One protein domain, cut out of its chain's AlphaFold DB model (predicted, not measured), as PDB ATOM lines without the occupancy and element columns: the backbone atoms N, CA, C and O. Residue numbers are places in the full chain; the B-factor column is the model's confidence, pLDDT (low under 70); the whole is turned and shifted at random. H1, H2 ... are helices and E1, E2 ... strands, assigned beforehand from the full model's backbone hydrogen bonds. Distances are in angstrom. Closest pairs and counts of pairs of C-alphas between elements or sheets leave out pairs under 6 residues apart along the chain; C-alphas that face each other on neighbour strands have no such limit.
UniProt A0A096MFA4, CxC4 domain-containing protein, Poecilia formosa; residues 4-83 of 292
ATOM      1  N   VAL A   4     141.499 112.298 164.279       69.56
ATOM      2  CA  VAL A   4     142.852 112.702 163.906       69.56
ATOM      3  C   VAL A   4     143.033 112.479 162.415       69.56
ATOM      4  O   VAL A   4     142.693 111.410 161.911       69.56
ATOM      5  N   ALA A   5     143.563 113.480 161.726       70.38
ATOM      6  CA  ALA A   5     143.804 113.452 160.294       70.38
ATOM      7  C   ALA A   5     145.172 114.061 159.957       70.38
ATOM      8  O   ALA A   5     145.808 114.737 160.775       70.38
ATOM      9  N   GLU A   6     145.642 113.784 158.747       79.06
ATOM     10  CA  GLU A   6     146.907 114.284 158.216       79.06
ATOM     11  C   GLU A   6     146.631 115.376 157.191       79.06
ATOM     12  O   GLU A   6     145.735 115.246 156.351       79.06
ATOM     13  N   LYS A   7     147.376 116.477 157.274       73.81
ATOM     14  CA  LYS A   7     147.283 117.566 156.302       73.81
ATOM     15  C   LYS A   7     148.662 118.055 155.930       73.81
ATOM     16  O   LYS A   7     149.529 118.221 156.783       73.81
ATOM     17  N   GLU A   8     148.827 118.331 154.651       79.69
ATOM     18  CA  GLU A   8     150.013 118.983 154.127       79.69
ATOM     19  C   GLU A   8     149.924 120.495 154.353       79.69
ATOM     20  O   GLU A   8     148.901 121.130 154.065       79.69
ATOM     21  N   TYR A   9     150.986 121.086 154.898       74.50
ATOM     22  CA  TYR A   9     151.064 122.529 155.058       74.50
ATOM     23  C   TYR A   9     151.355 123.198 153.703       74.50
ATOM     24  O   TYR A   9     152.420 122.947 153.135       74.50
ATOM     25  N   PRO A  10     150.490 124.104 153.201       72.25
ATOM     26  CA  PRO A  10     150.559 124.576 151.813       72.25
ATOM     27  C   PRO A  10     151.858 125.286 151.412       72.25
ATOM     28  O   PRO A  10     152.173 125.361 150.232       72.25
ATOM     29  N   VAL A  11     152.590 125.857 152.375       75.88
ATOM     30  CA  VAL A  11     153.785 126.672 152.092       75.88
ATOM     31  C   VAL A  11     155.069 125.842 152.078       75.88
ATOM     32  O   VAL A  11     155.969 126.134 151.300       75.88
ATOM     33  N   CYS A  12     155.181 124.834 152.946       77.44
ATOM     34  CA  CYS A  12     156.422 124.071 153.121       77.44
ATOM     35  C   CYS A  12     156.288 122.578 152.801       77.44
ATOM     36  O   CYS A  12     157.271 121.860 152.933       77.44
ATOM     37  N   GLY A  13     155.097 122.105 152.418       77.44
ATOM     38  CA  GLY A  13     154.843 120.700 152.075       77.44
ATOM     39  C   GLY A  13     154.950 119.729 153.256       77.44
ATOM     40  O   GLY A  13     154.837 118.519 153.090       77.44
ATOM     41  N   ASN A  14     155.185 120.231 154.472       80.19
ATOM     42  CA  ASN A  14     155.320 119.371 155.638       80.19
ATOM     43  C   ASN A  14     153.965 118.805 156.049       80.19
ATOM     44  O   ASN A  14     152.988 119.541 156.203       80.19
ATOM     45  N   ILE A  15     153.940 117.501 156.308       80.19
ATOM     46  CA  ILE A  15     152.765 116.821 156.841       80.19
ATOM     47  C   ILE A  15     152.676 117.113 158.336       80.19
ATOM     48  O   ILE A  15     153.623 116.882 159.098       80.19
ATOM     49  N   VAL A  16     151.529 117.625 158.762       78.00
ATOM     50  CA  VAL A  16     151.198 117.850 160.166       78.00
ATOM     51  C   VAL A  16     150.010 116.980 160.554       78.00
ATOM     52  O   VAL A  16     149.055 116.807 159.792       78.00
ATOM     53  N   ARG A  17     150.057 116.445 161.774       73.69
ATOM     54  CA  ARG A  17     148.910 115.771 162.377       73.69
ATOM     55  C   ARG A  17     147.977 116.831 162.946       73.69
ATOM     56  O   ARG A  17     148.432 117.672 163.721       73.69
ATOM     57  N   PHE A  18     146.701 116.799 162.587       75.00
ATOM     58  CA  PHE A  18     145.707 117.713 163.141       75.00
ATOM     59  C   PHE A  18     144.528 116.956 163.743       75.00
ATOM     60  O   PHE A  18     144.161 115.866 163.299       75.00
ATOM     61  N   GLN A  19     143.965 117.533 164.797       70.88
ATOM     62  CA  GLN A  19     142.731 117.091 165.421       70.88
ATOM     63  C   GLN A  19     141.582 117.921 164.845       70.88
ATOM     64  O   GLN A  19     141.643 119.152 164.879       70.88
ATOM     65  N   ASP A  20     140.564 117.259 164.299       63.56
ATOM     66  CA  ASP A  20     139.352 117.927 163.821       63.56
ATOM     67  C   ASP A  20     138.344 118.033 164.976       63.56
ATOM     68  O   ASP A  20     137.964 117.029 165.592       63.56
ATOM     69  N   TYR A  21     137.963 119.266 165.318       65.31
ATOM     70  CA  TYR A  21     136.967 119.574 166.341       65.31
ATOM     71  C   TYR A  21     136.035 120.710 165.888       65.31
ATOM     72  O   TYR A  21     136.364 121.501 165.006       65.31
ATOM     73  N   THR A  22     134.880 120.870 166.545       56.56
ATOM     74  CA  THR A  22     133.848 121.866 166.174       56.56
ATOM     75  C   THR A  22     134.327 123.324 166.162       56.56
ATOM     76  O   THR A  22     133.820 124.134 165.398       56.56
ATOM     77  N   SER A  23     135.297 123.672 167.001       56.09
ATOM     78  CA  SER A  23     135.953 124.983 167.070       56.09
ATOM     79  C   SER A  23     137.094 125.239 166.052       56.09
ATOM     80  O   SER A  23     137.689 126.312 166.115       56.09
ATOM     81  N   GLY A  24     137.449 124.305 165.149       58.91
ATOM     82  CA  GLY A  24     138.500 124.497 164.131       58.91
ATOM     83  C   GLY A  24     139.740 123.587 164.220       58.91
ATOM     84  O   GLY A  24     139.732 122.536 164.851       58.91
ATOM     85  N   PHE A  25     140.812 123.986 163.522       62.53
ATOM     86  CA  PHE A  25     142.050 123.206 163.376       62.53
ATOM     87  C   PHE A  25     142.868 123.174 164.669       62.53
ATOM     88  O   PHE A  25     143.120 124.231 165.258       62.53
ATOM     89  N   HIS A  26     143.352 121.989 165.062       63.50
ATOM     90  CA  HIS A  26     144.217 121.868 166.233       63.50
ATOM     91  C   HIS A  26     145.448 120.979 166.038       63.50
ATOM     92  O   HIS A  26     145.341 119.872 165.519       63.50
ATOM     93  N   ASN A  27     146.621 121.464 166.453       74.00
ATOM     94  CA  ASN A  27     147.857 120.691 166.602       74.00
ATOM     95  C   ASN A  27     148.536 121.143 167.900       74.00
ATOM     96  O   ASN A  27     149.057 122.258 167.988       74.00
ATOM     97  N   PHE A  28     148.468 120.273 168.911       80.88
ATOM     98  CA  PHE A  28     148.943 120.488 170.280       80.88
ATOM     99  C   PHE A  28     148.342 121.699 171.005       80.88
ATOM    100  O   PHE A  28     147.519 121.515 171.878       80.88
ATOM    101  N   ASN A  29     148.790 122.918 170.717       78.56
ATOM    102  CA  ASN A  29     148.268 124.140 171.334       78.56
ATOM    103  C   ASN A  29     148.106 125.278 170.318       78.56
ATOM    104  O   ASN A  29     147.965 126.436 170.704       78.56
ATOM    105  N   ASN A  30     148.195 124.963 169.021       77.44
ATOM    106  CA  ASN A  30     148.141 125.892 167.886       77.44
ATOM    107  C   ASN A  30     149.217 126.988 167.834       77.44
ATOM    108  O   ASN A  30     149.331 127.662 166.815       77.44
ATOM    109  N   ASN A  31     150.048 127.119 168.867       78.25
ATOM    110  CA  ASN A  31     151.200 128.018 168.895       78.25
ATOM    111  C   ASN A  31     152.482 127.298 168.463       78.25
ATOM    112  O   ASN A  31     153.362 127.898 167.850       78.25
ATOM    113  N   VAL A  32     152.593 126.005 168.780       77.06
ATOM    114  CA  VAL A  32     153.706 125.140 168.382       77.06
ATOM    115  C   VAL A  32     153.145 123.967 167.594       77.06
ATOM    116  O   VAL A  32     152.475 123.102 168.151       77.06
ATOM    117  N   LEU A  33     153.433 123.950 166.294       77.62
ATOM    118  CA  LEU A  33     152.992 122.904 165.379       77.62
ATOM    119  C   LEU A  33     154.114 121.883 165.206       77.62
ATOM    120  O   LEU A  33     155.207 122.240 164.763       77.62
ATOM    121  N   LEU A  34     153.851 120.619 165.536       81.75
ATOM    122  CA  LEU A  34     154.805 119.547 165.257       81.75
ATOM    123  C   LEU A  34     154.459 118.899 163.927       81.75
ATOM    124  O   LEU A  34     153.309 118.527 163.667       81.75
ATOM    125  N   THR A  35     155.485 118.755 163.097       85.44
ATOM    126  CA  THR A  35     155.407 117.972 161.872       85.44
ATOM    127  C   THR A  35     155.428 116.487 162.223       85.44
ATOM    128  O   THR A  35     156.073 116.063 163.186       85.44
ATOM    129  N   LEU A  36     154.715 115.685 161.438       84.56
ATOM    130  CA  LEU A  36     154.682 114.237 161.617       84.56
ATOM    131  C   LEU A  36     156.087 113.608 161.501       84.56
ATOM    132  O   LEU A  36     156.434 112.842 162.398       84.56
ATOM    133  N   PRO A  37     156.952 114.011 160.540       86.94
ATOM    134  CA  PRO A  37     158.327 113.512 160.474       86.94
ATOM    135  C   PRO A  37     159.147 113.763 161.745       86.94
ATOM    136  O   PRO A  37     159.954 112.923 162.134       86.94
ATOM    137  N   LEU A  38     158.943 114.897 162.430       87.69
ATOM    138  CA  LEU A  38     159.625 115.166 163.697       87.69
ATOM    139  C   LEU A  38     159.132 114.221 164.800       87.69
ATOM    140  O   LEU A  38     159.939 113.676 165.551       87.69
ATOM    141  N   CYS A  39     157.819 114.011 164.899       88.94
ATOM    142  CA  CYS A  39     157.246 113.068 165.857       88.94
ATOM    143  C   CYS A  39     157.728 111.632 165.604       88.94
ATOM    144  O   CYS A  39     158.083 110.933 166.551       88.94
ATOM    145  N   GLU A  40     157.792 111.204 164.345       87.94
ATOM    146  CA  GLU A  40     158.315 109.890 163.955       87.94
ATOM    147  C   GLU A  40     159.806 109.747 164.253       87.94
ATOM    148  O   GLU A  40     160.232 108.712 164.764       87.94
ATOM    149  N   LEU A  41     160.599 110.795 164.009       88.75
ATOM    150  CA  LEU A  41     162.011 110.828 164.376       88.75
ATOM    151  C   LEU A  41     162.182 110.634 165.887       88.75
ATOM    152  O   LEU A  41     162.932 109.755 166.308       88.75
ATOM    153  N   LEU A  42     161.464 111.411 166.705       88.94
ATOM    154  CA  LEU A  42     161.525 111.306 168.166       88.94
ATOM    155  C   LEU A  42     161.065 109.926 168.662       88.94
ATOM    156  O   LEU A  42     161.696 109.351 169.548       88.94
ATOM    157  N   LEU A  43     160.007 109.366 168.070       88.38
ATOM    158  CA  LEU A  43     159.519 108.023 168.384       88.38
ATOM    159  C   LEU A  43     160.545 106.940 168.015       88.38
ATOM    160  O   LEU A  43     160.802 106.036 168.810       88.38
ATOM    161  N   SER A  44     161.169 107.049 166.843       85.69
ATOM    162  CA  SER A  44     162.230 106.141 166.401       85.69
ATOM    163  C   SER A  44     163.450 106.220 167.316       85.69
ATOM    164  O   SER A  44     164.034 105.197 167.671       85.69
ATOM    165  N   GLY A  45     163.816 107.414 167.779       85.25
ATOM    166  CA  GLY A  45     164.876 107.562 168.767       85.25
ATOM    167  C   GLY A  45     164.556 106.869 170.085       85.25
ATOM    168  O   GLY A  45     165.408 106.138 170.586       85.25
ATOM    169  N   LEU A  46     163.328 107.008 170.599       81.88
ATOM    170  CA  LEU A  46     162.896 106.277 171.795       81.88
ATOM    171  C   LEU A  46     163.001 104.758 171.603       81.88
ATOM    172  O   LEU A  46     163.539 104.069 172.471       81.88
ATOM    173  N   ALA A  47     162.561 104.238 170.453       79.88
ATOM    174  CA  ALA A  47     162.696 102.818 170.118       79.88
ATOM    175  C   ALA A  47     164.170 102.365 170.063       79.88
ATOM    176  O   ALA A  47     164.496 101.242 170.444       79.88
ATOM    177  N   ASN A  48     165.074 103.263 169.664       80.06
ATOM    178  CA  ASN A  48     166.517 103.042 169.596       80.06
ATOM    179  C   ASN A  48     167.277 103.471 170.867       80.06
ATOM    180  O   ASN A  48     168.493 103.650 170.820       80.06
ATOM    181  N   LYS A  49     166.590 103.594 172.013       79.00
ATOM    182  CA  LYS A  49     167.184 103.918 173.330       79.00
ATOM    183  C   LYS A  49     167.827 105.312 173.419       79.00
ATOM    184  O   LYS A  49     168.622 105.564 174.322       79.00
ATOM    185  N   SER A  50     167.459 106.224 172.527       79.19
ATOM    186  CA  SER A  50     167.847 107.635 172.574       79.19
ATOM    187  C   SER A  50     166.778 108.453 173.287       79.19
ATOM    188  O   SER A  50     165.581 108.278 173.063       79.19
ATOM    189  N   THR A  51     167.195 109.381 174.148       79.25
ATOM    190  CA  THR A  51     166.240 110.248 174.852       79.25
ATOM    191  C   THR A  51     165.740 111.361 173.932       79.25
ATOM    192  O   THR A  51     166.517 111.955 173.182       79.25
ATOM    193  N   SER A  52     164.456 111.717 174.034       79.75
ATOM    194  CA  SER A  52     163.892 112.847 173.278       79.75
ATOM    195  C   SER A  52     164.645 114.156 173.552       79.75
ATOM    196  O   SER A  52     164.794 114.980 172.659       79.75
ATOM    197  N   GLY A  53     165.189 114.333 174.763       80.81
ATOM    198  CA  GLY A  53     166.037 115.471 175.117       80.81
ATOM    199  C   GLY A  53     167.310 115.579 174.278       80.81
ATOM    200  O   GLY A  53     167.518 116.615 173.655       80.81
ATOM    201  N   GLN A  54     168.103 114.508 174.208       81.62
ATOM    202  CA  GLN A  54     169.335 114.477 173.406       81.62
ATOM    203  C   GLN A  54     169.058 114.682 171.912       81.62
ATOM    204  O   GLN A  54     169.828 115.337 171.211       81.62
ATOM    205  N   MET A  55     167.938 114.157 171.411       86.25
ATOM    206  CA  MET A  55     167.535 114.382 170.021       86.25
ATOM    207  C   MET A  55     167.182 115.842 169.757       86.25
ATOM    208  O   MET A  55     167.599 116.394 168.744       86.25
ATOM    209  N   LEU A  56     166.445 116.483 170.669       86.25
ATOM    210  CA  LEU A  56     166.113 117.903 170.555       86.25
ATOM    211  C   LEU A  56     167.355 118.792 170.646       86.25
ATOM    212  O   LEU A  56     167.434 119.764 169.901       86.25
ATOM    213  N   GLU A  57     168.330 118.439 171.488       85.25
ATOM    214  CA  GLU A  57     169.640 119.103 171.539       85.25
ATOM    215  C   GLU A  57     170.396 118.948 170.215       85.25
ATOM    216  O   GLU A  57     170.889 119.930 169.664       85.25
ATOM    217  N   THR A  58     170.411 117.743 169.645       85.12
ATOM    218  CA  THR A  58     171.027 117.495 168.334       85.12
ATOM    219  C   THR A  58     170.357 118.334 167.246       85.12
ATOM    220  O   THR A  58     171.036 118.992 166.468       85.12
ATOM    221  N   LEU A  59     169.024 118.378 167.214       85.31
ATOM    222  CA  LEU A  59     168.272 119.205 166.266       85.31
ATOM    223  C   LEU A  59     168.534 120.703 166.462       85.31
ATOM    224  O   LEU A  59     168.609 121.433 165.477       85.31
ATOM    225  N   SER A  60     168.727 121.151 167.706       83.62
ATOM    226  CA  SER A  60     169.041 122.551 168.011       83.62
ATOM    227  C   SER A  60     170.419 122.975 167.500       83.62
ATOM    228  O   SER A  60     170.635 124.148 167.234       83.62
ATOM    229  N   PHE A  61     171.339 122.025 167.302       82.25
ATOM    230  CA  PHE A  61     172.635 122.301 166.686       82.25
ATOM    231  C   PHE A  61     172.518 122.599 165.183       82.25
ATOM    232  O   PHE A  61     173.290 123.385 164.646       82.25
ATOM    233  N   PHE A  62     171.555 121.971 164.500       79.69
ATOM    234  CA  PHE A  62     171.360 122.116 163.054       79.69
ATOM    235  C   PHE A  62     170.370 123.220 162.667       79.69
ATOM    236  O   PHE A  62     170.279 123.560 161.490       79.69
ATOM    237  N   ASN A  63     169.625 123.769 163.626       76.31
ATOM    238  CA  ASN A  63     168.636 124.815 163.398       76.31
ATOM    239  C   ASN A  63     168.949 126.048 164.247       76.31
ATOM    240  O   ASN A  63     168.997 125.956 165.467       76.31
ATOM    241  N   ASP A  64     168.974 127.231 163.629       67.69
ATOM    242  CA  ASP A  64     169.073 128.523 164.338       67.69
ATOM    243  C   ASP A  64     167.822 128.864 165.183       67.69
ATOM    244  O   ASP A  64     167.743 129.904 165.845       67.69
ATOM    245  N   ASN A  65     166.812 127.991 165.171       63.09
ATOM    246  CA  ASN A  65     165.548 128.201 165.859       63.09
ATOM    247  C   ASN A  65     165.663 127.912 167.358       63.09
ATOM    248  O   ASN A  65     165.843 126.775 167.790       63.09
ATOM    249  N   ARG A  66     165.429 128.946 168.167       68.44
ATOM    250  CA  ARG A  66     165.316 128.849 169.627       68.44
ATOM    251  C   ARG A  66     163.920 128.367 170.026       68.44
ATOM    252  O   ARG A  66     163.080 129.165 170.438       68.44
ATOM    253  N   TYR A  67     163.640 127.073 169.890       76.50
ATOM    254  CA  TYR A  67     162.414 126.488 170.441       76.50
ATOM    255  C   TYR A  67     162.622 126.019 171.883       76.50
ATOM    256  O   TYR A  67     163.676 125.516 172.266       76.50
ATOM    257  N   HIS A  68     161.586 126.161 172.709       83.62
ATOM    258  CA  HIS A  68     161.642 125.738 174.102       83.62
ATOM    259  C   HIS A  68     161.473 124.213 174.208       83.62
ATOM    260  O   HIS A  68     160.401 123.677 173.912       83.62
ATOM    261  N   HIS A  69     162.519 123.505 174.652       82.81
ATOM    262  CA  HIS A  69     162.547 122.035 174.694       82.81
ATOM    263  C   HIS A  69     161.368 121.434 175.469       82.81
ATOM    264  O   HIS A  69     160.811 120.425 175.044       82.81
ATOM    265  N   GLN A  70     160.941 122.050 176.578       83.31
ATOM    266  CA  GLN A  70     159.808 121.524 177.349       83.31
ATOM    267  C   GLN A  70     158.492 121.613 176.569       83.31
ATOM    268  O   GLN A  70     157.665 120.712 176.671       83.31
ATOM    269  N   THR A  71     158.304 122.660 175.764       84.81
ATOM    270  CA  THR A  71     157.086 122.830 174.963       84.81
ATOM    271  C   THR A  71     157.019 121.770 173.871       84.81
ATOM    272  O   THR A  71     155.982 121.136 173.698       84.81
ATOM    273  N   VAL A  72     158.147 121.496 173.205       86.88
ATOM    274  CA  VAL A  72     158.235 120.424 172.201       86.88
ATOM    275  C   VAL A  72     158.035 119.047 172.839       86.88
ATOM    276  O   VAL A  72     157.319 118.224 172.282       86.88
ATOM    277  N   ARG A  73     158.589 118.800 174.037       85.62
ATOM    278  CA  ARG A  73     158.350 117.552 174.787       85.62
ATOM    279  C   ARG A  73     156.874 117.363 175.136       85.62
ATOM    280  O   ARG A  73     156.343 116.287 174.887       85.62
ATOM    281  N   LYS A  74     156.199 118.394 175.657       86.69
ATOM    282  CA  LYS A  74     154.753 118.345 175.950       86.69
ATOM    283  C   LYS A  74     153.937 118.037 174.697       86.69
ATOM    284  O   LYS A  74     153.062 117.179 174.726       86.69
ATOM    285  N   ALA A  75     154.276 118.681 173.588       86.44
ATOM    286  CA  ALA A  75     153.607 118.452 172.320       86.44
ATOM    287  C   ALA A  75     153.859 117.051 171.747       86.44
ATOM    288  O   ALA A  75     152.955 116.421 171.199       86.44
ATOM    289  N   PHE A  76     155.067 116.523 171.935       88.38
ATOM    290  CA  PHE A  76     155.389 115.146 171.597       88.38
ATOM    291  C   PHE A  76     154.625 114.150 172.485       88.38
ATOM    292  O   PHE A  76     154.052 113.203 171.963       88.38
ATOM    293  N   HIS A  77     154.510 114.381 173.798       87.94
ATOM    294  CA  HIS A  77     153.684 113.543 174.684       87.94
ATOM    295  C   HIS A  77     152.200 113.576 174.299       87.94
ATOM    296  O   HIS A  77     151.535 112.542 174.311       87.94
ATOM    297  N   HIS A  78     151.693 114.740 173.893       87.81
ATOM    298  CA  HIS A  78     150.349 114.876 173.336       87.81
ATOM    299  C   HIS A  78     150.170 114.035 172.065       87.81
ATOM    300  O   HIS A  78     149.191 113.302 171.930       87.81
ATOM    301  N   PHE A  79     151.147 114.072 171.152       87.56
ATOM    302  CA  PHE A  79     151.169 113.184 169.991       87.56
ATOM    303  C   PHE A  79     151.169 111.705 170.402       87.56
ATOM    304  O   PHE A  79     150.417 110.923 169.816       87.56
ATOM    305  N   LEU A  80     151.964 111.318 171.406       87.06
ATOM    306  CA  LEU A  80     152.001 109.940 171.892       87.06
ATOM    307  C   LEU A  80     150.635 109.502 172.449       87.06
ATOM    308  O   LEU A  80     150.152 108.440 172.074       87.06
ATOM    309  N   SER A  81     149.977 110.354 173.239       86.50
ATOM    310  CA  SER A  81     148.664 110.080 173.856       86.50
ATOM    311  C   SER A  81     147.542 109.908 172.820       86.50
ATOM    312  O   SER A  81     146.574 109.186 173.036       86.50
ATOM    313  N   LEU A  82     147.665 110.561 171.658       84.12
ATOM    314  CA  LEU A  82     146.740 110.420 170.525       84.12
ATOM    315  C   LEU A  82     147.125 109.292 169.556       84.12
ATOM    316  O   LEU A  82     146.458 109.080 168.537       84.12
ATOM    317  N   THR A  83     148.235 108.604 169.799       82.06
ATOM    318  CA  THR A  83     148.686 107.491 168.966       82.06
ATOM    319  C   THR A  83     148.240 106.185 169.596       82.06
ATOM    320  O   THR A  83     148.447 105.944 170.779       82.06
TER     321      THR A  83
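What this domain is: This is residues 4 to 83 of the 292 residues of the protein "CxC4 domain-containing protein" of Poecilia formosa (UniProt A0A096MFA4). A small sheet, the meander E1 E2 E3, each strand the antiparallel neighbour of the one before, makes one end; three helices, H1, H2 and H3, lie beyond it, with H2 at the far end. The printed part has 80 residues, three named strands, then three named helices. It is mixed and compact, radius of gyration of the C-alphas 12.9 A, spanning 37 by 26 by 21 A.

How they stand to each other: Look first at the hairpin of E1, residues 4 to 8, and E2, residues 15 to 21: N 5 and O 18 are 2.9 A apart. E3, residues 24 to 26, forms a hairpin with E2, N 19 and O 26 at 2.8 A. H1, residues 36 to 47, only grazes the sheet. H2, residues 52 to 62, touches H1's residues 42 to 46 alone, closest C-alphas Leu 42 and Ser 52, 5.8 A. H3, residues 69 to 81, touches H2 with residues 69 to 73 alone, closest C-alphas His 69 and Leu 56, 6.8 A. Every O i to N i+4 pair is within hydrogen-bond range in H1 and H3, 6 of 7 in H2.

Where its parts are: Find C-alpha 4 at (142.852, 112.702, 163.906); H3 runs 18.3 A to C-alpha 81 at (148.664, 110.080, 173.856).

The domain as a whole: You will find no cut; pLDDT is under 70 at residues 4, 20 to 26 and 64 to 66.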